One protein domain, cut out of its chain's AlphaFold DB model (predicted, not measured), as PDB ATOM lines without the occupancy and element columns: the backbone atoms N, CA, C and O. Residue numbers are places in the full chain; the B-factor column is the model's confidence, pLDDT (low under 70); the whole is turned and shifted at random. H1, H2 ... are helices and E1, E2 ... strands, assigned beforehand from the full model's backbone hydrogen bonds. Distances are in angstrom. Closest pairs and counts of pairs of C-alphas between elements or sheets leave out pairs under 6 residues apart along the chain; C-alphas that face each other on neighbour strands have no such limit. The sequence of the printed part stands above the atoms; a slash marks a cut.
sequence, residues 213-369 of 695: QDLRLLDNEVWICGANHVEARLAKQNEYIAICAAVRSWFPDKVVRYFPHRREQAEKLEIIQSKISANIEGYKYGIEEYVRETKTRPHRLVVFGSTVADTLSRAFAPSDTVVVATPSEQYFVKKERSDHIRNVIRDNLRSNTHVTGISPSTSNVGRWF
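Overview. This is residues 213 to 369 of the 695 residues of an uncharacterized protein of Shinella sp. WSJ-2 (UniProt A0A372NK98). A strongly twisted sheet of five parallel strands makes the middle of three layers, with H1 and H2 on one face and H4 and H5 on the other. H3 stands beside the strands, and short H6 lies off the sheet near one end of H1. The printed part has 157 residues, with six named helices and five named strands in the order E1 H1 E2 H2 H3 E3 H4 E4 H5 E5 H6; the sheet runs E2 E1 E3 E4 E5, and the class is mixed, helices and strands. The whole is compact, with a radius of gyration of the C-alphas of 14.5 A and spans of 43 by 33 by 33 A.

Arrangement. E1, residues 216 to 225, bends by 99 degrees at residue 220. H1, residues 237 to 250, is on the sheet at a height over the sheet of 9.8 A. E2, residues 255 to 259, is an edge strand parallel to E1, with N 257 and O 222 2.9 A apart. E1, H1 and E2 form a strand-helix-strand unit, two parallel neighbour strands with a helix between, and its crossover is right-handed. H2, residues 266 to 276, is near E2 and touches H1; their closest C-alphas, of Ala 245 and Ile 276, are 5.6 A apart. H3, residues 287 to 294, stands at the sheet's level. E3, residues 296 to 303, is parallel to E1, with N 299 and O 218 3.1 A apart. H4, residues 308 to 315, touches H3; their closest C-alphas, of Glu 288 and Leu 312, are 6.6 A apart. E4, residues 322 to 325, is parallel to E3, with N 323 and O 301 2.8 A apart. H5, residues 335 to 351, is on the same face as H4. E5, residues 355 to 358, is parallel to E4, with N 356 and O 322 3.0 A apart. E3, H4, E4 and E4, H5, E5 are further right-handed units. H6, residues 365 to 368, is close to but not clearly touching H1; the closest C-alphas, of Trp 250 and Gly 366, are 4.9 A apart. In H1, H2 and H3 every O i to N i+4 pair is within hydrogen-bond range; in H4 3 of 4 are, in H5 10 of 13, and H6 is too short for one.

Along the chain. E1 begins at C-alpha 216 (-12.372, -20.544, -2.241) and spans 18.7 A; H1 spans 20.5 A and H5 24.2 A. E5 ends at C-alpha 358 (2.073, -19.946, 17.896).

Size, cuts and confidence. The printed part has no cut. The link from E1 to H1 is long, 11 residues. The model's pLDDT is under 70 at residue 337 and residues 360 to 369.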
ATOM      1  N   GLN A 213     -14.621 -27.887   0.426       86.06
ATOM      2  CA  GLN A 213     -14.509 -27.762  -1.030       86.06
ATOM      3  C   GLN A 213     -15.281 -26.569  -1.628       86.06
ATOM      4  O   GLN A 213     -14.911 -26.096  -2.700       86.06
ATOM      5  N   ASP A 214     -16.302 -26.053  -0.938       91.38
ATOM      6  CA  ASP A 214     -17.084 -24.887  -1.369       91.38
ATOM      7  C   ASP A 214     -16.364 -23.562  -1.045       91.38
ATOM      8  O   ASP A 214     -16.780 -22.500  -1.507       91.38
ATOM      9  N   LEU A 215     -15.306 -23.598  -0.221       95.00
ATOM     10  CA  LEU A 215     -14.595 -22.413   0.263       95.00
ATOM     11  C   LEU A 215     -13.366 -22.098  -0.595       95.00
ATOM     12  O   LEU A 215     -12.301 -22.713  -0.461       95.00
ATOM     13  N   ARG A 216     -13.479 -21.055  -1.424       96.56
ATOM     14  CA  ARG A 216     -12.372 -20.544  -2.241       96.56
ATOM     15  C   ARG A 216     -11.236 -20.030  -1.352       96.56
ATOM     16  O   ARG A 216     -11.414 -19.082  -0.587       96.56
ATOM     17  N   LEU A 217     -10.055 -20.626  -1.505       96.69
ATOM     18  CA  LEU A 217      -8.830 -20.185  -0.841       96.69
ATOM     19  C   LEU A 217      -8.332 -18.855  -1.431       96.69
ATOM     20  O   LEU A 217      -8.107 -18.749  -2.635       96.69
ATOM     21  N   LEU A 218      -8.116 -17.865  -0.567       97.50
ATOM     22  CA  LEU A 218      -7.453 -16.598  -0.869       97.50
ATOM     23  C   LEU A 218      -5.991 -16.690  -0.412       97.50
ATOM     24  O   LEU A 218      -5.635 -16.247   0.680       97.50
ATOM     25  N   ASP A 219      -5.141 -17.330  -1.220       95.56
ATOM     26  CA  ASP A 219      -3.761 -17.642  -0.815       95.56
ATOM     27  C   ASP A 219      -2.874 -16.396  -0.623       95.56
ATOM     28  O   ASP A 219      -1.876 -16.429   0.094       95.56
ATOM     29  N   ASN A 220      -3.248 -15.261  -1.215       97.44
ATOM     30  CA  ASN A 220      -2.577 -13.975  -1.029       97.44
ATOM     31  C   ASN A 220      -3.012 -13.226   0.248       97.44
ATOM     32  O   ASN A 220      -2.495 -12.137   0.498       97.44
ATOM     33  N   GLU A 221      -3.940 -13.768   1.045       97.81
ATOM     34  CA  GLU A 221      -4.518 -13.085   2.206       97.81
ATOM     35  C   GLU A 221      -4.294 -13.817   3.530       97.81
ATOM     36  O   GLU A 221      -4.502 -15.025   3.650       97.81
ATOM     37  N   VAL A 222      -3.975 -13.046   4.568       97.44
ATOM     38  CA  VAL A 222      -4.017 -13.486   5.964       97.44
ATOM     39  C   VAL A 222      -5.025 -12.634   6.711       97.44
ATOM     40  O   VAL A 222      -5.023 -11.407   6.615       97.44
ATOM     41  N   TRP A 223      -5.901 -13.286   7.463       98.44
ATOM     42  CA  TRP A 223      -6.914 -12.614   8.260       98.44
ATOM     43  C   TRP A 223      -6.511 -12.617   9.732       98.44
ATOM     44  O   TRP A 223      -6.017 -13.616  10.251       98.44
ATOM     45  N   ILE A 224      -6.757 -11.509  10.421       97.94
ATOM     46  CA  ILE A 224      -6.618 -11.386  11.871       97.94
ATOM     47  C   ILE A 224      -8.016 -11.163  12.444       97.94
ATOM     48  O   ILE A 224      -8.660 -10.164  12.127       97.94
ATOM     49  N   CYS A 225      -8.487 -12.072  13.299       97.94
ATOM     50  CA  CYS A 225      -9.668 -11.825  14.119       97.94
ATOM     51  C   CYS A 225      -9.257 -10.985  15.326       97.94
ATOM     52  O   CYS A 225      -8.551 -11.464  16.221       97.94
ATOM     53  N   GLY A 226      -9.728  -9.745  15.359       97.31
ATOM     54  CA  GLY A 226      -9.566  -8.858  16.495       97.31
ATOM     55  C   GLY A 226     -10.286  -9.353  17.750       97.31
ATOM     56  O   GLY A 226     -11.155 -10.230  17.707       97.31
ATOM     57  N   ALA A 227      -9.904  -8.792  18.894       95.81
ATOM     58  CA  ALA A 227     -10.457  -9.094  20.204       95.81
ATOM     59  C   ALA A 227     -10.542  -7.821  21.060       95.81
ATOM     60  O   ALA A 227      -9.642  -6.977  21.077       95.81
ATOM     61  N   ASN A 228     -11.602  -7.705  21.860       95.44
ATOM     62  CA  ASN A 228     -11.839  -6.551  22.736       95.44
ATOM     63  C   ASN A 228     -11.033  -6.592  24.048       95.44
ATOM     64  O   ASN A 228     -11.499  -6.123  25.091       95.44
ATOM     65  N   HIS A 229      -9.854  -7.214  24.039       95.50
ATOM     66  CA  HIS A 229      -9.069  -7.448  25.250       95.50
ATOM     67  C   HIS A 229      -8.579  -6.148  25.898       95.50
ATOM     68  O   HIS A 229      -8.473  -6.086  27.122       95.50
ATOM     69  N   VAL A 230      -8.330  -5.101  25.112       96.44
ATOM     70  CA  VAL A 230      -7.941  -3.778  25.627       96.44
ATOM     71  C   VAL A 230      -9.135  -3.115  26.321       96.44
ATOM     72  O   VAL A 230      -9.060  -2.726  27.486       96.44
ATOM     73  N   GLU A 231     -10.288  -3.102  25.657       95.75
ATOM     74  CA  GLU A 231     -11.524  -2.464  26.108       95.75
ATOM     75  C   GLU A 231     -12.141  -3.179  27.323       95.75
ATOM     76  O   GLU A 231     -12.715  -2.549  28.212       95.75
ATOM     77  N   ALA A 232     -11.963  -4.499  27.417       92.62
ATOM     78  CA  ALA A 232     -12.314  -5.300  28.589       92.62
ATOM     79  C   ALA A 232     -11.299  -5.180  29.752       92.62
ATOM     80  O   ALA A 232     -11.510  -5.771  30.818       92.62
ATOM     81  N   ARG A 233     -10.211  -4.410  29.581       94.50
ATOM     82  CA  ARG A 233      -9.087  -4.271  30.529       94.50
ATOM     83  C   ARG A 233      -8.461  -5.624  30.894       94.50
ATOM     84  O   ARG A 233      -8.213  -5.920  32.065       94.50
ATOM     85  N   LEU A 234      -8.282  -6.469  29.880       93.06
ATOM     86  CA  LEU A 234      -7.578  -7.753  29.931       93.06
ATOM     87  C   LEU A 234      -6.134  -7.575  29.449       93.06
ATOM     88  O   LEU A 234      -5.213  -8.053  30.108       93.06
ATOM     89  N   ALA A 235      -5.950  -6.826  28.357       94.94
ATOM     90  CA  ALA A 235      -4.669  -6.545  27.717       94.94
ATOM     91  C   ALA A 235      -4.272  -5.064  27.801       94.94
ATOM     92  O   ALA A 235      -5.128  -4.177  27.842       94.94
ATOM     93  N   LYS A 236      -2.966  -4.793  27.781       95.25
ATOM     94  CA  LYS A 236      -2.409  -3.454  27.550       95.25
ATOM     95  C   LYS A 236      -2.463  -3.145  26.051       95.25
ATOM     96  O   LYS A 236      -2.131  -4.006  25.239       95.25
ATOM     97  N   GLN A 237      -2.820  -1.914  25.681       96.94
ATOM     98  CA  GLN A 237      -2.950  -1.518  24.272       96.94
ATOM     99  C   GLN A 237      -1.656  -1.740  23.479       96.94
ATOM    100  O   GLN A 237      -1.681  -2.427  22.465       96.94
ATOM    101  N   ASN A 238      -0.517  -1.244  23.969       95.88
ATOM    102  CA  ASN A 238       0.762  -1.361  23.257       95.88
ATOM    103  C   ASN A 238       1.162  -2.817  22.981       95.88
ATOM    104  O   ASN A 238       1.619  -3.120  21.885       95.88
ATOM    105  N   GLU A 239       0.923  -3.719  23.932       94.50
ATOM    106  CA  GLU A 239       1.209  -5.152  23.790       94.50
ATOM    107  C   GLU A 239       0.263  -5.831  22.794       94.50
ATOM    108  O   GLU A 239       0.677  -6.678  22.006       94.50
ATOM    109  N   TYR A 240      -1.014  -5.434  22.788       96.50
ATOM    110  CA  TYR A 240      -1.988  -5.898  21.802       96.50
ATOM    111  C   TYR A 240      -1.563  -5.520  20.378       96.50
ATOM    112  O   TYR A 240      -1.532  -6.369  19.484       96.50
ATOM    113  N   ILE A 241      -1.166  -4.261  20.183       96.69
ATOM    114  CA  ILE A 241      -0.662  -3.762  18.901       96.69
ATOM    115  C   ILE A 241       0.665  -4.445  18.522       96.69
ATOM    116  O   ILE A 241       0.848  -4.806  17.361       96.69
ATOM    117  N   ALA A 242       1.567  -4.680  19.481       92.75
ATOM    118  CA  ALA A 242       2.835  -5.373  19.244       92.75
ATOM    119  C   ALA A 242       2.630  -6.821  18.768       92.75
ATOM    120  O   ALA A 242       3.299  -7.254  17.832       92.75
ATOM    121  N   ILE A 243       1.663  -7.549  19.338       91.81
ATOM    122  CA  ILE A 243       1.300  -8.885  18.850       91.81
ATOM    123  C   ILE A 243       0.707  -8.814  17.435       91.81
ATOM    124  O   ILE A 243       1.095  -9.613  16.588       91.81
ATOM    125  N   CYS A 244      -0.161  -7.843  17.133       95.44
ATOM    126  CA  CYS A 244      -0.673  -7.660  15.768       95.44
ATOM    127  C   CYS A 244       0.463  -7.383  14.761       95.44
ATOM    128  O   CYS A 244       0.451  -7.915  13.651       95.44
ATOM    129  N   ALA A 245       1.480  -6.610  15.157       94.31
ATOM    130  CA  ALA A 245       2.666  -6.350  14.340       94.31
ATOM    131  C   ALA A 245       3.562  -7.589  14.162       94.31
ATOM    132  O   ALA A 245       4.090  -7.803  13.071       94.31
ATOM    133  N   ALA A 246       3.679  -8.443  15.184       89.38
ATOM    134  CA  ALA A 246       4.340  -9.743  15.056       89.38
ATOM    135  C   ALA A 246       3.601 -10.658  14.063       89.38
ATOM    136  O   ALA A 246       4.236 -11.285  13.222       89.38
ATOM    137  N   VAL A 247       2.263 -10.676  14.078       89.50
ATOM    138  CA  VAL A 247       1.479 -11.420  13.076       89.50
ATOM    139  C   VAL A 247       1.727 -10.880  11.663       89.50
ATOM    140  O   VAL A 247       1.941 -11.662  10.739       89.50
ATOM    141  N   ARG A 248       1.771  -9.552  11.479       93.50
ATOM    142  CA  ARG A 248       2.085  -8.934  10.179       93.50
ATOM    143  C   ARG A 248       3.472  -9.318   9.656       93.50
ATOM    144  O   ARG A 248       3.615  -9.486   8.444       93.50
ATOM    145  N   SER A 249       4.472  -9.461  10.531       90.69
ATOM    146  CA  SER A 249       5.842  -9.821  10.137       90.69
ATOM    147  C   SER A 249       6.039 -11.312   9.840       90.69
ATOM    148  O   SER A 249       7.005 -11.664   9.166       90.69
ATOM    149  N   TRP A 250       5.117 -12.186  10.259       86.69
ATOM    150  CA  TRP A 250       5.105 -13.596   9.845       86.69
ATOM    151  C   TRP A 250       4.752 -13.789   8.363       86.69
ATOM    152  O   TRP A 250       5.128 -14.806   7.787       86.69
ATOM    153  N   PHE A 251       4.055 -12.822   7.756       91.75
ATOM    154  CA  PHE A 251       3.510 -12.906   6.397       91.75
ATOM    155  C   PHE A 251       3.843 -11.644   5.575       91.75
ATOM    156  O   PHE A 251       2.934 -10.905   5.186       91.75
ATOM    157  N   PRO A 252       5.135 -11.321   5.356       92.50
ATOM    158  CA  PRO A 252       5.572 -10.048   4.769       92.50
ATOM    159  C   PRO A 252       4.926  -9.750   3.401       92.50
ATOM    160  O   PRO A 252       4.534  -8.609   3.150       92.50
ATOM    161  N   ASP A 253       4.754 -10.788   2.585       94.88
ATOM    162  CA  ASP A 253       4.251 -10.813   1.207       94.88
ATOM    163  C   ASP A 253       2.717 -10.870   1.068       94.88
ATOM    164  O   ASP A 253       2.194 -10.659  -0.026       94.88
ATOM    165  N   LYS A 254       1.982 -11.155   2.151       96.06
ATOM    166  CA  LYS A 254       0.522 -11.334   2.119       96.06
ATOM    167  C   LYS A 254      -0.224 -10.044   2.474       96.06
ATOM    168  O   LYS A 254       0.231  -9.234   3.285       96.06
ATOM    169  N   VAL A 255      -1.421  -9.884   1.911       97.50
ATOM    170  CA  VAL A 255      -2.374  -8.837   2.305       97.50
ATOM    171  C   VAL A 255      -2.964  -9.207   3.662       97.50
ATOM    172  O   VAL A 255      -3.525 -10.291   3.819       97.50
ATOM    173  N   VAL A 256      -2.870  -8.308   4.644       97.81
ATOM    174  CA  VAL A 256      -3.489  -8.517   5.959       97.81
ATOM    175  C   VAL A 256      -4.857  -7.846   6.008       97.81
ATOM    176  O   VAL A 256      -4.956  -6.624   5.907       97.81
ATOM    177  N   ARG A 257      -5.912  -8.641   6.217       98.19
ATOM    178  CA  ARG A 257      -7.241  -8.143   6.601       98.19
ATOM    179  C   ARG A 257      -7.422  -8.286   8.108       98.19
ATOM    180  O   ARG A 257      -7.160  -9.348   8.666       98.19
ATOM    181  N   TYR A 258      -7.876  -7.238   8.779       98.31
ATOM    182  CA  TYR A 258      -8.178  -7.244  10.207       98.31
ATOM    183  C   TYR A 258      -9.690  -7.139  10.391       98.31
ATOM    184  O   TYR A 258     -10.281  -6.114  10.062       98.31
ATOM    185  N   PHE A 259     -10.314  -8.186  10.923       98.06
ATOM    186  CA  PHE A 259     -11.735  -8.213  11.257       98.06
ATOM    187  C   PHE A 259     -11.891  -7.754  12.711       98.06
ATOM    188  O   PHE A 259     -11.600  -8.540  13.618       98.06
ATOM    189  N   PRO A 260     -12.300  -6.501  12.975       97.38
ATOM    190  CA  PRO A 260     -12.388  -5.993  14.332       97.38
ATOM    191  C   PRO A 260     -13.522  -6.682  15.088       97.38
ATOM    192  O   PRO A 260     -14.641  -6.838  14.590       97.38
ATOM    193  N   HIS A 261     -13.274  -7.034  16.344       95.88
ATOM    194  CA  HIS A 261     -14.350  -7.396  17.246       95.88
ATOM    195  C   HIS A 261     -15.262  -6.174  17.443       95.88
ATOM    196  O   HIS A 261     -14.789  -5.068  17.699       95.88
ATOM    197  N   ARG A 262     -16.587  -6.376  17.426       91.38
ATOM    198  CA  ARG A 262     -17.654  -5.345  17.538       91.38
ATOM    199  C   ARG A 262     -17.593  -4.390  18.750       91.38
ATOM    200  O   ARG A 262     -18.508  -3.610  18.957       91.38
ATOM    201  N   ARG A 263     -16.599  -4.536  19.627       92.75
ATOM    202  CA  ARG A 263     -16.402  -3.723  20.839       92.75
ATOM    203  C   ARG A 263     -15.050  -3.009  20.855       92.75
ATOM    204  O   ARG A 263     -14.713  -2.458  21.897       92.75
ATOM    205  N   GLU A 264     -14.278  -3.076  19.770       95.94
ATOM    206  CA  GLU A 264     -13.004  -2.368  19.643       95.94
ATOM    207  C   GLU A 264     -13.224  -0.875  19.371       95.94
ATOM    208  O   GLU A 264     -14.165  -0.499  18.676       95.94
ATOM    209  N   GLN A 265     -12.378  -0.021  19.950       96.25
ATOM    210  CA  GLN A 265     -12.477   1.434  19.786       96.25
ATOM    211  C   GLN A 265     -11.839   1.903  18.472       96.25
ATOM    212  O   GLN A 265     -10.777   1.407  18.100       96.25
ATOM    213  N   ALA A 266     -12.447   2.898  17.812       97.00
ATOM    214  CA  ALA A 266     -11.977   3.447  16.534       97.00
ATOM    215  C   ALA A 266     -10.497   3.877  16.571       97.00
ATOM    216  O   ALA A 266      -9.719   3.412  15.746       97.00
ATOM    217  N   GLU A 267     -10.081   4.623  17.600       97.62
ATOM    218  CA  GLU A 267      -8.681   5.026  17.832       97.62
ATOM    219  C   GLU A 267      -7.712   3.827  17.814       97.62
ATOM    220  O   GLU A 267      -6.641   3.864  17.206       97.62
ATOM    221  N   LYS A 268      -8.097   2.702  18.431       97.19
ATOM    222  CA  LYS A 268      -7.279   1.486  18.422       97.19
ATOM    223  C   LYS A 268      -7.213   0.870  17.020       97.19
ATOM    224  O   LYS A 268      -6.159   0.372  16.638       97.19
ATOM    225  N   LEU A 269      -8.306   0.911  16.255       97.88
ATOM    226  CA  LEU A 269      -8.343   0.418  14.874       97.88
ATOM    227  C   LEU A 269      -7.489   1.283  13.935       97.88
ATOM    228  O   LEU A 269      -6.777   0.723  13.107       97.88
ATOM    229  N   GLU A 270      -7.464   2.604  14.117       98.00
ATOM    230  CA  GLU A 270      -6.567   3.527  13.402       98.00
ATOM    231  C   GLU A 270      -5.085   3.218  13.694       98.00
ATOM    232  O   GLU A 270      -4.252   3.169  12.781       98.00
ATOM    233  N   ILE A 271      -4.744   2.919  14.954       97.75
ATOM    234  CA  ILE A 271      -3.389   2.489  15.345       97.75
ATOM    235  C   ILE A 271      -3.031   1.129  14.719       97.75
ATOM    236  O   ILE A 271      -1.889   0.931  14.303       97.75
ATOM    237  N   ILE A 272      -3.975   0.186  14.623       97.31
ATOM    238  CA  ILE A 272      -3.754  -1.102  13.941       97.31
ATOM    239  C   ILE A 272      -3.528  -0.866  12.445       97.31
ATOM    240  O   ILE A 272      -2.492  -1.267  11.916       97.31
ATOM    241  N   GLN A 273      -4.447  -0.165  11.778       97.75
ATOM    242  CA  GLN A 273      -4.377   0.130  10.347       97.75
ATOM    243  C   GLN A 273      -3.043   0.783   9.969       97.75
ATOM    244  O   GLN A 273      -2.380   0.327   9.040       97.75
ATOM    245  N   SER A 274      -2.612   1.794  10.730       96.94
ATOM    246  CA  SER A 274      -1.353   2.508  10.489       96.94
ATOM    247  C   SER A 274      -0.099   1.686  10.813       96.94
ATOM    248  O   SER A 274       0.851   1.718  10.036       96.94
ATOM    249  N   LYS A 275      -0.061   0.932  11.925       95.56
ATOM    250  CA  LYS A 275       1.157   0.196  12.322       95.56
ATOM    251  C   LYS A 275       1.387  -1.118  11.588       95.56
ATOM    252  O   LYS A 275       2.535  -1.554  11.526       95.56
ATOM    253  N   ILE A 276       0.335  -1.775  11.096       94.81
ATOM    254  CA  ILE A 276       0.464  -3.075  10.416       94.81
ATOM    255  C   ILE A 276       0.034  -3.055   8.946       94.81
ATOM    256  O   ILE A 276       0.085  -4.096   8.293       94.81
ATOM    257  N   SER A 277      -0.358  -1.889   8.422       95.19
ATOM    258  CA  SER A 277      -0.839  -1.704   7.045       95.19
ATOM    259  C   SER A 277      -1.950  -2.695   6.673       95.19
ATOM    260  O   SER A 277      -1.924  -3.294   5.600       95.19
ATOM    261  N   ALA A 278      -2.887  -2.919   7.600       95.44
ATOM    262  CA  ALA A 278      -3.981  -3.871   7.432       95.44
ATOM    263  C   ALA A 278      -5.265  -3.198   6.938       95.44
ATOM    264  O   ALA A 278      -5.616  -2.101   7.373       95.44
ATOM    265  N   ASN A 279      -6.011  -3.910   6.098       97.56
ATOM    266  CA  ASN A 279      -7.355  -3.515   5.690       97.56
ATOM    267  C   ASN A 279      -8.330  -3.830   6.833       97.56
ATOM    268  O   ASN A 279      -8.456  -4.992   7.220       97.56
ATOM    269  N   ILE A 280      -8.995  -2.819   7.398       97.69
ATOM    270  CA  ILE A 280      -9.969  -3.013   8.483       97.69
ATOM    271  C   ILE A 280     -11.325  -3.416   7.886       97.69
ATOM    272  O   ILE A 280     -12.009  -2.599   7.274       97.69
ATOM    273  N   GLU A 281     -11.727  -4.670   8.082       95.75
ATOM    274  CA  GLU A 281     -12.939  -5.262   7.502       95.75
ATOM    275  C   GLU A 281     -14.120  -5.193   8.476       95.75
ATOM    276  O   GLU A 281     -14.428  -6.138   9.209       95.75
ATOM    277  N   GLY A 282     -14.795  -4.043   8.510       88.56
ATOM    278  CA  GLY A 282     -15.992  -3.847   9.328       88.56
ATOM    279  C   GLY A 282     -17.180  -4.673   8.827       88.56
ATOM    280  O   GLY A 282     -17.893  -4.243   7.924       88.56
ATOM    281  N   TYR A 283     -17.440  -5.831   9.443       89.06
ATOM    282  CA  TYR A 283     -18.527  -6.725   9.034       89.06
ATOM    283  C   TYR A 283     -19.613  -6.913  10.116       89.06
ATOM    284  O   TYR A 283     -19.336  -7.160  11.293       89.06
ATOM    285  N   LYS A 284     -20.891  -6.789   9.719       84.06
ATOM    286  CA  LYS A 284     -22.029  -6.595  10.642       84.06
ATOM    287  C   LYS A 284     -22.377  -7.818  11.501       84.06
ATOM    288  O   LYS A 284     -22.842  -7.639  12.627       84.06
ATOM    289  N   TYR A 285     -22.169  -9.039  11.008       81.38
ATOM    290  CA  TYR A 285     -22.697 -10.262  11.640       81.38
ATOM    291  C   TYR A 285     -21.624 -11.237  12.163       81.38
ATOM    292  O   TYR A 285     -21.965 -12.321  12.618       81.38
ATOM    293  N   GLY A 286     -20.351 -10.830  12.192       89.25
ATOM    294  CA  GLY A 286     -19.232 -11.685  12.618       89.25
ATOM    295  C   GLY A 286     -18.541 -12.406  11.457       89.25
ATOM    296  O   GLY A 286     -19.070 -12.491  10.350       89.25
ATOM    297  N   ILE A 287     -17.321 -12.883  11.698       94.50
ATOM    298  CA  ILE A 287     -16.447 -13.440  10.655       94.50
ATOM    299  C   ILE A 287     -16.938 -14.807  10.146       94.50
ATOM    300  O   ILE A 287     -16.740 -15.137   8.980       94.50
ATOM    301  N   GLU A 288     -17.653 -15.567  10.976       93.50
ATOM    302  CA  GLU A 288     -18.313 -16.814  10.587       93.50
ATOM    303  C   GLU A 288     -19.360 -16.608   9.488       93.50
ATOM    304  O   GLU A 288     -19.425 -17.375   8.527       93.50
ATOM    305  N   GLU A 289     -20.160 -15.547   9.604       90.31
ATOM    306  CA  GLU A 289     -21.154 -15.188   8.595       90.31
ATOM    307  C   GLU A 289     -20.474 -14.654   7.325       90.31
ATOM    308  O   GLU A 289     -20.850 -15.051   6.227       90.31
ATOM    309  N   TYR A 290     -19.400 -13.865   7.452       93.94
ATOM    310  CA  TYR A 290     -18.595 -13.430   6.302       93.94
ATOM    311  C   TYR A 290     -18.049 -14.620   5.491       93.94
ATOM    312  O   TYR A 290     -18.158 -14.635   4.263       93.94
ATOM    313  N   VAL A 291     -17.503 -15.646   6.156       94.88
ATOM    314  CA  VAL A 291     -17.063 -16.899   5.509       94.88
ATOM    315  C   VAL A 291     -18.232 -17.592   4.803       94.88
ATOM    316  O   VAL A 291     -18.085 -18.046   3.666       94.88
ATOM    317  N   ARG A 292     -19.403 -17.650   5.450       91.31
ATOM    318  CA  ARG A 292     -20.601 -18.309   4.916       91.31
ATOM    319  C   ARG A 292     -21.177 -17.606   3.685       91.31
ATOM    320  O   ARG A 292     -21.528 -18.299   2.731       91.31
ATOM    321  N   GLU A 293     -21.265 -16.277   3.704       91.81
ATOM    322  CA  GLU A 293     -21.789 -15.458   2.602       91.81
ATOM    323  C   GLU A 293     -20.807 -15.380   1.428       91.81
ATOM    324  O   GLU A 293     -21.198 -15.591   0.282       91.81
ATOM    325  N   THR A 294     -19.523 -15.110   1.690       94.50
ATOM    326  CA  THR A 294     -18.521 -14.949   0.619       94.50
ATOM    327  C   THR A 294     -18.043 -16.270   0.026       94.50
ATOM    328  O   THR A 294     -17.476 -16.265  -1.068       94.50
ATOM    329  N   LYS A 295     -18.223 -17.386   0.748       95.06
ATOM    330  CA  LYS A 295     -17.649 -18.700   0.424       95.06
ATOM    331  C   LYS A 295     -16.132 -18.625   0.203       95.06
ATOM    332  O   LYS A 295     -15.582 -19.224  -0.721       95.06
ATOM    333  N   THR A 296     -15.439 -17.869   1.058       95.94
ATOM    334  CA  THR A 296     -13.975 -17.724   1.025       95.94
ATOM    335  C   THR A 296     -13.314 -18.118   2.341       95.94
ATOM    336  O   THR A 296     -13.932 -18.082   3.406       95.94
ATOM    337  N   ARG A 297     -12.030 -18.478   2.262       96.56
ATOM    338  CA  ARG A 297     -11.143 -18.667   3.416       96.56
ATOM    339  C   ARG A 297      -9.744 -18.109   3.114       96.56
ATOM    340  O   ARG A 297      -9.319 -18.177   1.959       96.56
ATOM    341  N   PRO A 298      -9.011 -17.586   4.107       97.75
ATOM    342  CA  PRO A 298      -7.673 -17.036   3.906       97.75
ATOM    343  C   PRO A 298      -6.612 -18.134   3.807       97.75
ATOM    344  O   PRO A 298      -6.858 -19.287   4.171       97.75
ATOM    345  N   HIS A 299      -5.389 -17.750   3.433       96.38
ATOM    346  CA  HIS A 299      -4.201 -18.576   3.650       96.38
ATOM    347  C   HIS A 299      -4.077 -18.968   5.132       96.38
ATOM    348  O   HIS A 299      -3.944 -20.151   5.453       96.38
ATOM    349  N   ARG A 300      -4.181 -17.996   6.050       96.31
ATOM    350  CA  ARG A 300      -4.268 -18.220   7.506       96.31
ATOM    351  C   ARG A 300      -5.256 -17.262   8.161       96.31
ATOM    352  O   ARG A 300      -5.346 -16.100   7.774       96.31
ATOM    353  N   LEU A 301      -5.954 -17.746   9.185       97.94
ATOM    354  CA  LEU A 301      -6.744 -16.944  10.116       97.94
ATOM    355  C   LEU A 301      -6.054 -16.958  11.481       97.94
ATOM    356  O   LEU A 301      -5.972 -18.009  12.112       97.94
ATOM    357  N   VAL A 302      -5.590 -15.804  11.954       97.19
ATOM    358  CA  VAL A 302      -4.955 -15.657  13.267       97.19
ATOM    359  C   VAL A 302      -5.947 -15.089  14.275       97.19
ATOM    360  O   VAL A 302      -6.601 -14.083  14.008       97.19
ATOM    361  N   VAL A 303      -6.060 -15.720  15.446       96.94
ATOM    362  CA  VAL A 303      -7.011 -15.336  16.499       96.94
ATOM    363  C   VAL A 303      -6.343 -15.265  17.876       96.94
ATOM    364  O   VAL A 303      -5.413 -16.015  18.181       96.94
ATOM    365  N   PHE A 304      -6.852 -14.389  18.744       93.69
ATOM    366  CA  PHE A 304      -6.311 -14.149  20.088       93.69
ATOM    367  C   PHE A 304      -7.241 -14.718  21.165       93.69
ATOM    368  O   PHE A 304      -7.978 -13.970  21.795       93.69
ATOM    369  N   GLY A 305      -7.249 -16.039  21.369       89.12
ATOM    370  CA  GLY A 305      -8.089 -16.667  22.404       89.12
ATOM    371  C   GLY A 305      -9.591 -16.411  22.228       89.12
ATOM    372  O   GLY A 305     -10.280 -16.102  23.194       89.12
ATOM    373  N   SER A 306     -10.073 -16.507  20.988       94.19
ATOM    374  CA  SER A 306     -11.478 -16.328  20.611       94.19
ATOM    375  C   SER A 306     -12.121 -17.669  20.257       94.19
ATOM    376  O   SER A 306     -11.451 -18.542  19.702       94.19
ATOM    377  N   THR A 307     -13.425 -17.806  20.504       93.50
ATOM    378  CA  THR A 307     -14.246 -18.965  20.092       93.50
ATOM    379  C   THR A 307     -14.451 -19.035  18.578       93.50
ATOM    380  O   THR A 307     -14.830 -20.079  18.062       93.50
ATOM    381  N   VAL A 308     -14.102 -17.963  17.852       95.19
ATOM    382  CA  VAL A 308     -13.909 -17.975  16.391       95.19
ATOM    383  C   VAL A 308     -12.940 -19.087  15.961       95.19
ATOM    384  O   VAL A 308     -13.047 -19.608  14.853       95.19
ATOM    385  N   ALA A 309     -11.999 -19.483  16.834       95.44
ATOM    386  CA  ALA A 309     -11.137 -20.630  16.571       95.44
ATOM    387  C   ALA A 309     -11.948 -21.921  16.412       95.44
ATOM    388  O   ALA A 309     -11.753 -22.622  15.430       95.44
ATOM    389  N   ASP A 310     -12.856 -22.200  17.355       93.62
ATOM    390  CA  ASP A 310     -13.671 -23.417  17.381       93.62
ATOM    391  C   ASP A 310     -14.657 -23.474  16.208       93.62
ATOM    392  O   ASP A 310     -14.866 -24.531  15.612       93.62
ATOM    393  N   THR A 311     -15.280 -22.337  15.874       94.00
ATOM    394  CA  THR A 311     -16.286 -22.246  14.806       94.00
ATOM    395  C   THR A 311     -15.640 -22.366  13.427       94.00
ATOM    396  O   THR A 311     -16.059 -23.198  12.617       94.00
ATOM    397  N   LEU A 312     -14.577 -21.599  13.153       95.06
ATOM    398  CA  LEU A 312     -13.936 -21.599  11.838       95.06
ATOM    399  C   LEU A 312     -12.947 -22.745  11.622       95.06
ATOM    400  O   LEU A 312     -12.767 -23.136  10.473       95.06
ATOM    401  N   SER A 313     -12.380 -23.378  12.658       93.69
ATOM    402  CA  SER A 313     -11.593 -24.605  12.437       93.69
ATOM    403  C   SER A 313     -12.453 -25.766  11.949       93.69
ATOM    404  O   SER A 313     -11.946 -26.646  11.263       93.69
ATOM    405  N   ARG A 314     -13.756 -25.763  12.269       92.19
ATOM    406  CA  ARG A 314     -14.733 -26.733  11.748       92.19
ATOM    407  C   ARG A 314     -15.086 -26.436  10.296       92.19
ATOM    408  O   ARG A 314     -14.964 -27.323   9.463       92.19
ATOM    409  N   ALA A 315     -15.420 -25.182   9.980       91.56
ATOM    410  CA  ALA A 315     -15.698 -24.756   8.605       91.56
ATOM    411  C   ALA A 315     -14.482 -24.916   7.664       91.56
ATOM    412  O   ALA A 315     -14.641 -25.133   6.466       91.56
ATOM    413  N   PHE A 316     -13.257 -24.814   8.193       93.50
ATOM    414  CA  PHE A 316     -12.015 -24.982   7.433       93.50
ATOM    415  C   PHE A 316     -11.413 -26.400   7.520       93.50
ATOM    416  O   PHE A 316     -10.375 -26.642   6.899       93.50
ATOM    417  N   ALA A 317     -12.022 -27.345   8.244       90.00
ATOM    418  CA  ALA A 317     -11.525 -28.720   8.336       90.00
ATOM    419  C   ALA A 317     -11.584 -29.423   6.961       90.00
ATOM    420  O   ALA A 317     -12.585 -29.290   6.265       90.00
ATOM    421  N   PRO A 318     -10.557 -30.192   6.547       90.69
ATOM    422  CA  PRO A 318      -9.442 -30.710   7.346       90.69
ATOM    423  C   PRO A 318      -8.153 -29.865   7.265       90.69
ATOM    424  O   PRO A 318      -7.058 -30.396   7.486       90.69
ATOM    425  N   SER A 319      -8.248 -28.589   6.872       89.00
ATOM    426  CA  SER A 319      -7.086 -27.704   6.735       89.00
ATOM    427  C   SER A 319      -6.731 -26.984   8.028       89.00
ATOM    428  O   SER A 319      -7.594 -26.497   8.756       89.00
ATOM    429  N   ASP A 320      -5.433 -26.815   8.245       88.06
ATOM    430  CA  ASP A 320      -4.882 -26.187   9.443       88.06
ATOM    431  C   ASP A 320      -4.788 -24.645   9.265       88.06
ATOM    432  O   ASP A 320      -3.793 -24.003   9.604       88.06
ATOM    433  N   THR A 321      -5.829 -24.036   8.665       93.69
ATOM    434  CA  THR A 321      -5.907 -22.590   8.355       93.69
ATOM    435  C   THR A 321      -5.985 -21.722   9.620       93.69
ATOM    436  O   THR A 321      -5.567 -20.561   9.583       93.69
ATOM    437  N   VAL A 322      -6.505 -22.247  10.737       95.75
ATOM    438  CA  VAL A 322      -6.704 -21.484  11.980       95.75
ATOM    439  C   VAL A 322      -5.466 -21.535  12.876       95.75
ATOM    440  O   VAL A 322      -4.962 -22.599  13.238       95.75
ATOM    441  N   VAL A 323      -5.002 -20.359  13.290       92.56
ATOM    442  CA  VAL A 323      -3.829 -20.162  14.144       92.56
ATOM    443  C   VAL A 323      -4.237 -19.385  15.392       92.56
ATOM    444  O   VAL A 323      -4.759 -18.276  15.305       92.56
ATOM    445  N   VAL A 324      -3.960 -19.928  16.573       90.00
ATOM    446  CA  VAL A 324      -4.128 -19.220  17.847       90.00
ATOM    447  C   VAL A 324      -2.788 -18.621  18.261       90.00
ATOM    448  O   VAL A 324      -1.822 -19.342  18.525       90.00
ATOM    449  N   ALA A 325      -2.734 -17.293  18.343       88.75
ATOM    450  CA  ALA A 325      -1.573 -16.580  18.859       88.75
ATOM    451  C   ALA A 325      -1.606 -16.558  20.398       88.75
ATOM    452  O   ALA A 325      -2.590 -16.125  21.003       88.75
ATOM    453  N   THR A 326      -0.531 -17.022  21.039       84.50
ATOM    454  CA  THR A 326      -0.441 -17.174  22.500       84.50
ATOM    455  C   THR A 326       0.288 -15.977  23.134       84.50
ATOM    456  O   THR A 326       1.514 -15.913  23.039       84.50
ATOM    457  N   PRO A 327      -0.407 -15.008  23.760       85.06
ATOM    458  CA  PRO A 327       0.221 -13.801  24.297       85.06
ATOM    459  C   PRO A 327       1.182 -14.091  25.461       85.06
ATOM    460  O   PRO A 327       0.998 -15.049  26.211       85.06
ATOM    461  N   SER A 328       2.188 -13.229  25.627       83.88
ATOM    462  CA  SER A 328       3.131 -13.269  26.753       83.88
ATOM    463  C   SER A 328       2.494 -12.762  28.056       83.88
ATOM    464  O   SER A 328       1.450 -12.115  28.040       83.88
ATOM    465  N   GLU A 329       3.156 -12.960  29.201       82.75
ATOM    466  CA  GLU A 329       2.712 -12.369  30.478       82.75
ATOM    467  C   GLU A 329       2.620 -10.834  30.432       82.75
ATOM    468  O   GLU A 329       1.746 -10.239  31.063       82.75
ATOM    469  N   GLN A 330       3.492 -10.183  29.653       86.31
ATOM    470  CA  GLN A 330       3.541  -8.722  29.537       86.31
ATOM    471  C   GLN A 330       2.264  -8.146  28.916       86.31
ATOM    472  O   GLN A 330       1.863  -7.046  29.304       86.31
ATOM    473  N   TYR A 331       1.588  -8.910  28.051       90.12
ATOM    474  CA  TYR A 331       0.321  -8.552  27.412       90.12
ATOM    475  C   TYR A 331      -0.771  -8.160  28.403       90.12
ATOM    476  O   TYR A 331      -1.547  -7.239  28.142       90.12
ATOM    477  N   PHE A 332      -0.842  -8.846  29.540       91.19
ATOM    478  CA  PHE A 332      -1.978  -8.749  30.443       91.19
ATOM    479  C   PHE A 332      -1.866  -7.581  31.431       91.19
ATOM    480  O   PHE A 332      -0.786  -7.195  31.878       91.19
ATOM    481  N   VAL A 333      -3.019  -7.021  31.808       90.69
ATOM    482  CA  VAL A 333      -3.107  -5.972  32.844       90.69
ATOM    483  C   VAL A 333      -3.122  -6.575  34.253       90.69
ATOM    484  O   VAL A 333      -2.612  -5.961  35.187       90.69
ATOM    485  N   LYS A 334      -3.725  -7.762  34.423       85.31
ATOM    486  CA  LYS A 334      -3.881  -8.458  35.713       85.31
ATOM    487  C   LYS A 334      -3.823  -9.976  35.548       85.31
ATOM    488  O   LYS A 334      -4.375 -10.503  34.579       85.31
ATOM    489  N   LYS A 335      -3.230 -10.674  36.522       74.75
ATOM    490  CA  LYS A 335      -3.011 -12.128  36.467       74.75
ATOM    491  C   LYS A 335      -4.324 -12.921  36.499       74.75
ATOM    492  O   LYS A 335      -4.537 -13.781  35.651       74.75
ATOM    493  N   GLU A 336      -5.257 -12.558  37.371       72.56
ATOM    494  CA  GLU A 336      -6.514 -13.298  37.592       72.56
ATOM    495  C   GLU A 336      -7.415 -13.303  36.345       72.56
ATOM    496  O   GLU A 336      -8.196 -14.222  36.117       72.56
ATOM    497  N   ARG A 337      -7.305 -12.263  35.511       68.50
ATOM    498  CA  ARG A 337      -8.064 -12.132  34.257       68.50
ATOM    499  C   ARG A 337      -7.387 -12.810  33.069       68.50
ATOM    500  O   ARG A 337      -8.065 -13.173  32.111       68.50
ATOM    501  N   SER A 338      -6.070 -12.984  33.127       78.81
ATOM    502  CA  SER A 338      -5.310 -13.647  32.067       78.81
ATOM    503  C   SER A 338      -5.571 -15.154  32.002       78.81
ATOM    504  O   SER A 338      -5.584 -15.717  30.909       78.81
ATOM    505  N   ASP A 339      -5.913 -15.787  33.128       80.56
ATOM    506  CA  ASP A 339      -6.252 -17.214  33.173       80.56
ATOM    507  C   ASP A 339      -7.495 -17.569  32.346       80.56
ATOM    508  O   ASP A 339      -7.521 -18.629  31.727       80.56
ATOM    509  N   HIS A 340      -8.488 -16.677  32.233       82.81
ATOM    510  CA  HIS A 340      -9.633 -16.902  31.343       82.81
ATOM    511  C   HIS A 340      -9.200 -17.010  29.871       82.81
ATOM    512  O   HIS A 340      -9.524 -17.995  29.213       82.81
ATOM    513  N   ILE A 341      -8.400 -16.055  29.378       87.00
ATOM    514  CA  ILE A 341      -7.881 -16.079  27.999       87.00
ATOM    515  C   ILE A 341      -6.960 -17.290  27.792       87.00
ATOM    516  O   ILE A 341      -7.075 -17.971  26.776       87.00
ATOM    517  N   ARG A 342      -6.081 -17.613  28.755       84.38
ATOM    518  CA  ARG A 342      -5.233 -18.820  28.687       84.38
ATOM    519  C   ARG A 342      -6.057 -20.104  28.623       84.38
ATOM    520  O   ARG A 342      -5.669 -21.016  27.903       84.38
ATOM    521  N   ASN A 343      -7.168 -20.184  29.357       83.06
ATOM    522  CA  ASN A 343      -8.060 -21.339  29.321       83.06
ATOM    523  C   ASN A 343      -8.739 -21.464  27.950       83.06
ATOM    524  O   ASN A 343      -8.653 -22.535  27.368       83.06
ATOM    525  N   VAL A 344      -9.280 -20.376  27.380       87.56
ATOM    526  CA  VAL A 344      -9.847 -20.399  26.014       87.56
ATOM    527  C   VAL A 344      -8.787 -20.791  24.979       87.56
ATOM    528  O   VAL A 344      -9.025 -21.667  24.162       87.56
ATOM    529  N   ILE A 345      -7.573 -20.233  25.050       86.25
ATOM    530  CA  ILE A 345      -6.451 -20.630  24.178       86.25
ATOM    531  C   ILE A 345      -6.123 -22.122  24.323       86.25
ATOM    532  O   ILE A 345      -5.914 -22.806  23.322       86.25
ATOM    533  N   ARG A 346      -6.080 -22.640  25.555       83.94
ATOM    534  CA  ARG A 346      -5.799 -24.055  25.831       83.94
ATOM    535  C   ARG A 346      -6.908 -24.962  25.301       83.94
ATOM    536  O   ARG A 346      -6.592 -26.011  24.750       83.94
ATOM    537  N   ASP A 347      -8.166 -24.563  25.453       84.44
ATOM    538  CA  ASP A 347      -9.326 -25.300  24.952       84.44
ATOM    539  C   ASP A 347      -9.343 -25.304  23.419       84.44
ATOM    540  O   ASP A 347      -9.427 -26.372  22.820       84.44
ATOM    541  N   ASN A 348      -9.102 -24.154  22.778       85.94
ATOM    542  CA  ASN A 348      -8.963 -24.052  21.324       85.94
ATOM    543  C   ASN A 348      -7.898 -25.018  20.771       85.94
ATOM    544  O   ASN A 348      -8.116 -25.627  19.728       85.94
ATOM    545  N   LEU A 349      -6.756 -25.153  21.458       83.62
ATOM    546  CA  LEU A 349      -5.630 -25.997  21.035       83.62
ATOM    547  C   LEU A 349      -5.799 -27.485  21.367       83.62
ATOM    548  O   LEU A 349      -5.229 -28.324  20.679       83.62
ATOM    549  N   ARG A 350      -6.533 -27.828  22.431       83.25
ATOM    550  CA  ARG A 350      -6.763 -29.227  22.833       83.25
ATOM    551  C   ARG A 350      -7.954 -29.857  22.127       83.25
ATOM    552  O   ARG A 350      -7.906 -31.042  21.817       83.25
ATOM    553  N   SER A 351      -9.011 -29.082  21.907       81.06
ATOM    554  CA  SER A 351     -10.302 -29.587  21.436       81.06
ATOM    555  C   SER A 351     -10.484 -29.504  19.916       81.06
ATOM    556  O   SER A 351     -11.481 -30.012  19.408       81.06
ATOM    557  N   ASN A 352      -9.560 -28.877  19.176       82.44
ATOM    558  CA  ASN A 352      -9.634 -28.766  17.717       82.44
ATOM    559  C   ASN A 352      -8.326 -29.241  17.070       82.44
ATOM    560  O   ASN A 352      -7.294 -28.582  17.164       82.44
ATOM    561  N   THR A 353      -8.388 -30.349  16.335       82.69
ATOM    562  CA  THR A 353      -7.239 -30.957  15.634       82.69
ATOM    563  C   THR A 353      -6.671 -30.108  14.492       82.69
ATOM    564  O   THR A 353      -5.591 -30.415  13.998       82.69
ATOM    565  N   HIS A 354      -7.386 -29.058  14.078       86.81
ATOM    566  CA  HIS A 354      -7.059 -28.171  12.953       86.81
ATOM    567  C   HIS A 354      -6.664 -26.747  13.384       86.81
ATOM    568  O   HIS A 354      -6.752 -25.800  12.601       86.81
ATOM    569  N   VAL A 355      -6.256 -26.578  14.648       85.38
ATOM    570  CA  VAL A 355      -5.839 -25.288  15.216       85.38
ATOM    571  C   VAL A 355      -4.370 -25.341  15.637       85.38
ATOM    572  O   VAL A 355      -3.982 -26.134  16.491       85.38
ATOM    573  N   THR A 356      -3.548 -24.450  15.079       85.88
ATOM    574  CA  THR A 356      -2.105 -24.378  15.380       85.88
ATOM    575  C   THR A 356      -1.789 -23.291  16.416       85.88
ATOM    576  O   THR A 356      -2.255 -22.161  16.294       85.88
ATOM    577  N   GLY A 357      -0.967 -23.595  17.429       81.94
ATOM    578  CA  GLY A 357      -0.600 -22.660  18.509       81.94
ATOM    579  C   GLY A 357       0.781 -22.017  18.351       81.94
ATOM    580  O   GLY A 357       1.809 -22.700  18.458       81.94
ATOM    581  N   ILE A 358       0.830 -20.692  18.170       78.19
ATOM    582  CA  ILE A 358       2.073 -19.946  17.896       78.19
ATOM    583  C   ILE A 358       2.319 -18.851  18.936       78.19
ATOM    584  O   ILE A 358       1.442 -18.043  19.230       78.19
ATOM    585  N   SER A 359       3.553 -18.790  19.450       73.19
ATOM    586  CA  SER A 359       3.988 -17.707  20.335       73.19
ATOM    587  C   SER A 359       4.537 -16.526  19.522       73.19
ATOM    588  O   SER A 359       5.400 -16.756  18.669       73.19
ATOM    589  N   PRO A 360       4.152 -15.271  19.828       58.16
ATOM    590  CA  PRO A 360       4.775 -14.053  19.302       58.16
ATOM    591  C   PRO A 360       6.295 -13.979  19.497       58.16
ATOM    592  O   PRO A 360       6.969 -13.300  18.733       58.16
ATOM    593  N   SER A 361       6.849 -14.691  20.487       54.72
ATOM    594  CA  SER A 361       8.298 -14.751  20.736       54.72
ATOM    595  C   SER A 361       9.068 -15.649  19.758       54.72
ATOM    596  O   SER A 361      10.291 -15.732  19.849       54.72
ATOM    597  N   THR A 362       8.379 -16.365  18.867       50.84
ATOM    598  CA  THR A 362       9.009 -17.307  17.932       50.84
ATOM    599  C   THR A 362       9.514 -16.535  16.711       50.84
ATOM    600  O   THR A 362       8.719 -16.017  15.925       50.84
ATOM    601  N   SER A 363      10.832 -16.443  16.530       49.66
ATOM    602  CA  SER A 363      11.424 -15.933  15.289       49.66
ATOM    603  C   SER A 363      11.276 -16.957  14.151       49.66
ATOM    604  O   SER A 363      11.110 -18.151  14.388       49.66
ATOM    605  N   ASN A 364      11.327 -16.493  12.898       48.56
ATOM    606  CA  ASN A 364      11.299 -17.320  11.678       48.56
ATOM    607  C   ASN A 364      10.025 -18.159  11.412       48.56
ATOM    608  O   ASN A 364      10.052 -19.023  10.537       48.56
ATOM    609  N   VAL A 365       8.895 -17.858  12.066       51.62
ATOM    610  CA  VAL A 365       7.589 -18.534  11.861       51.62
ATOM    611  C   VAL A 365       7.156 -18.612  10.390       51.62
ATOM    612  O   VAL A 365       6.573 -19.613   9.991       51.62
ATOM    613  N   GLY A 366       7.488 -17.621   9.552       50.34
ATOM    614  CA  GLY A 366       7.153 -17.647   8.120       50.34
ATOM    615  C   GLY A 366       7.663 -18.893   7.374       50.34
ATOM    616  O   GLY A 366       6.987 -19.379   6.471       50.34
ATOM    617  N   ARG A 367       8.790 -19.491   7.799       46.84
ATOM    618  CA  ARG A 367       9.313 -20.749   7.218       46.84
ATOM    619  C   ARG A 367       8.494 -21.994   7.581       46.84
ATOM    620  O   ARG A 367       8.638 -23.015   6.926       46.84
ATOM    621  N   TRP A 368       7.656 -21.932   8.616       40.59
ATOM    622  CA  TRP A 368       6.720 -23.013   8.968       40.59
ATOM    623  C   TRP A 368       5.415 -22.939   8.156       40.59
ATOM    624  O   TRP A 368       4.562 -23.817   8.273       40.59
ATOM    625  N   PHE A 369       5.234 -21.874   7.369       48.19
ATOM    626  CA  PHE A 369       4.039 -21.640   6.557       48.19
ATOM    627  C   PHE A 369       4.299 -21.662   5.043       48.19
ATOM    628  O   PHE A 369       3.341 -21.727   4.273       48.19
TER     629      PHE A 369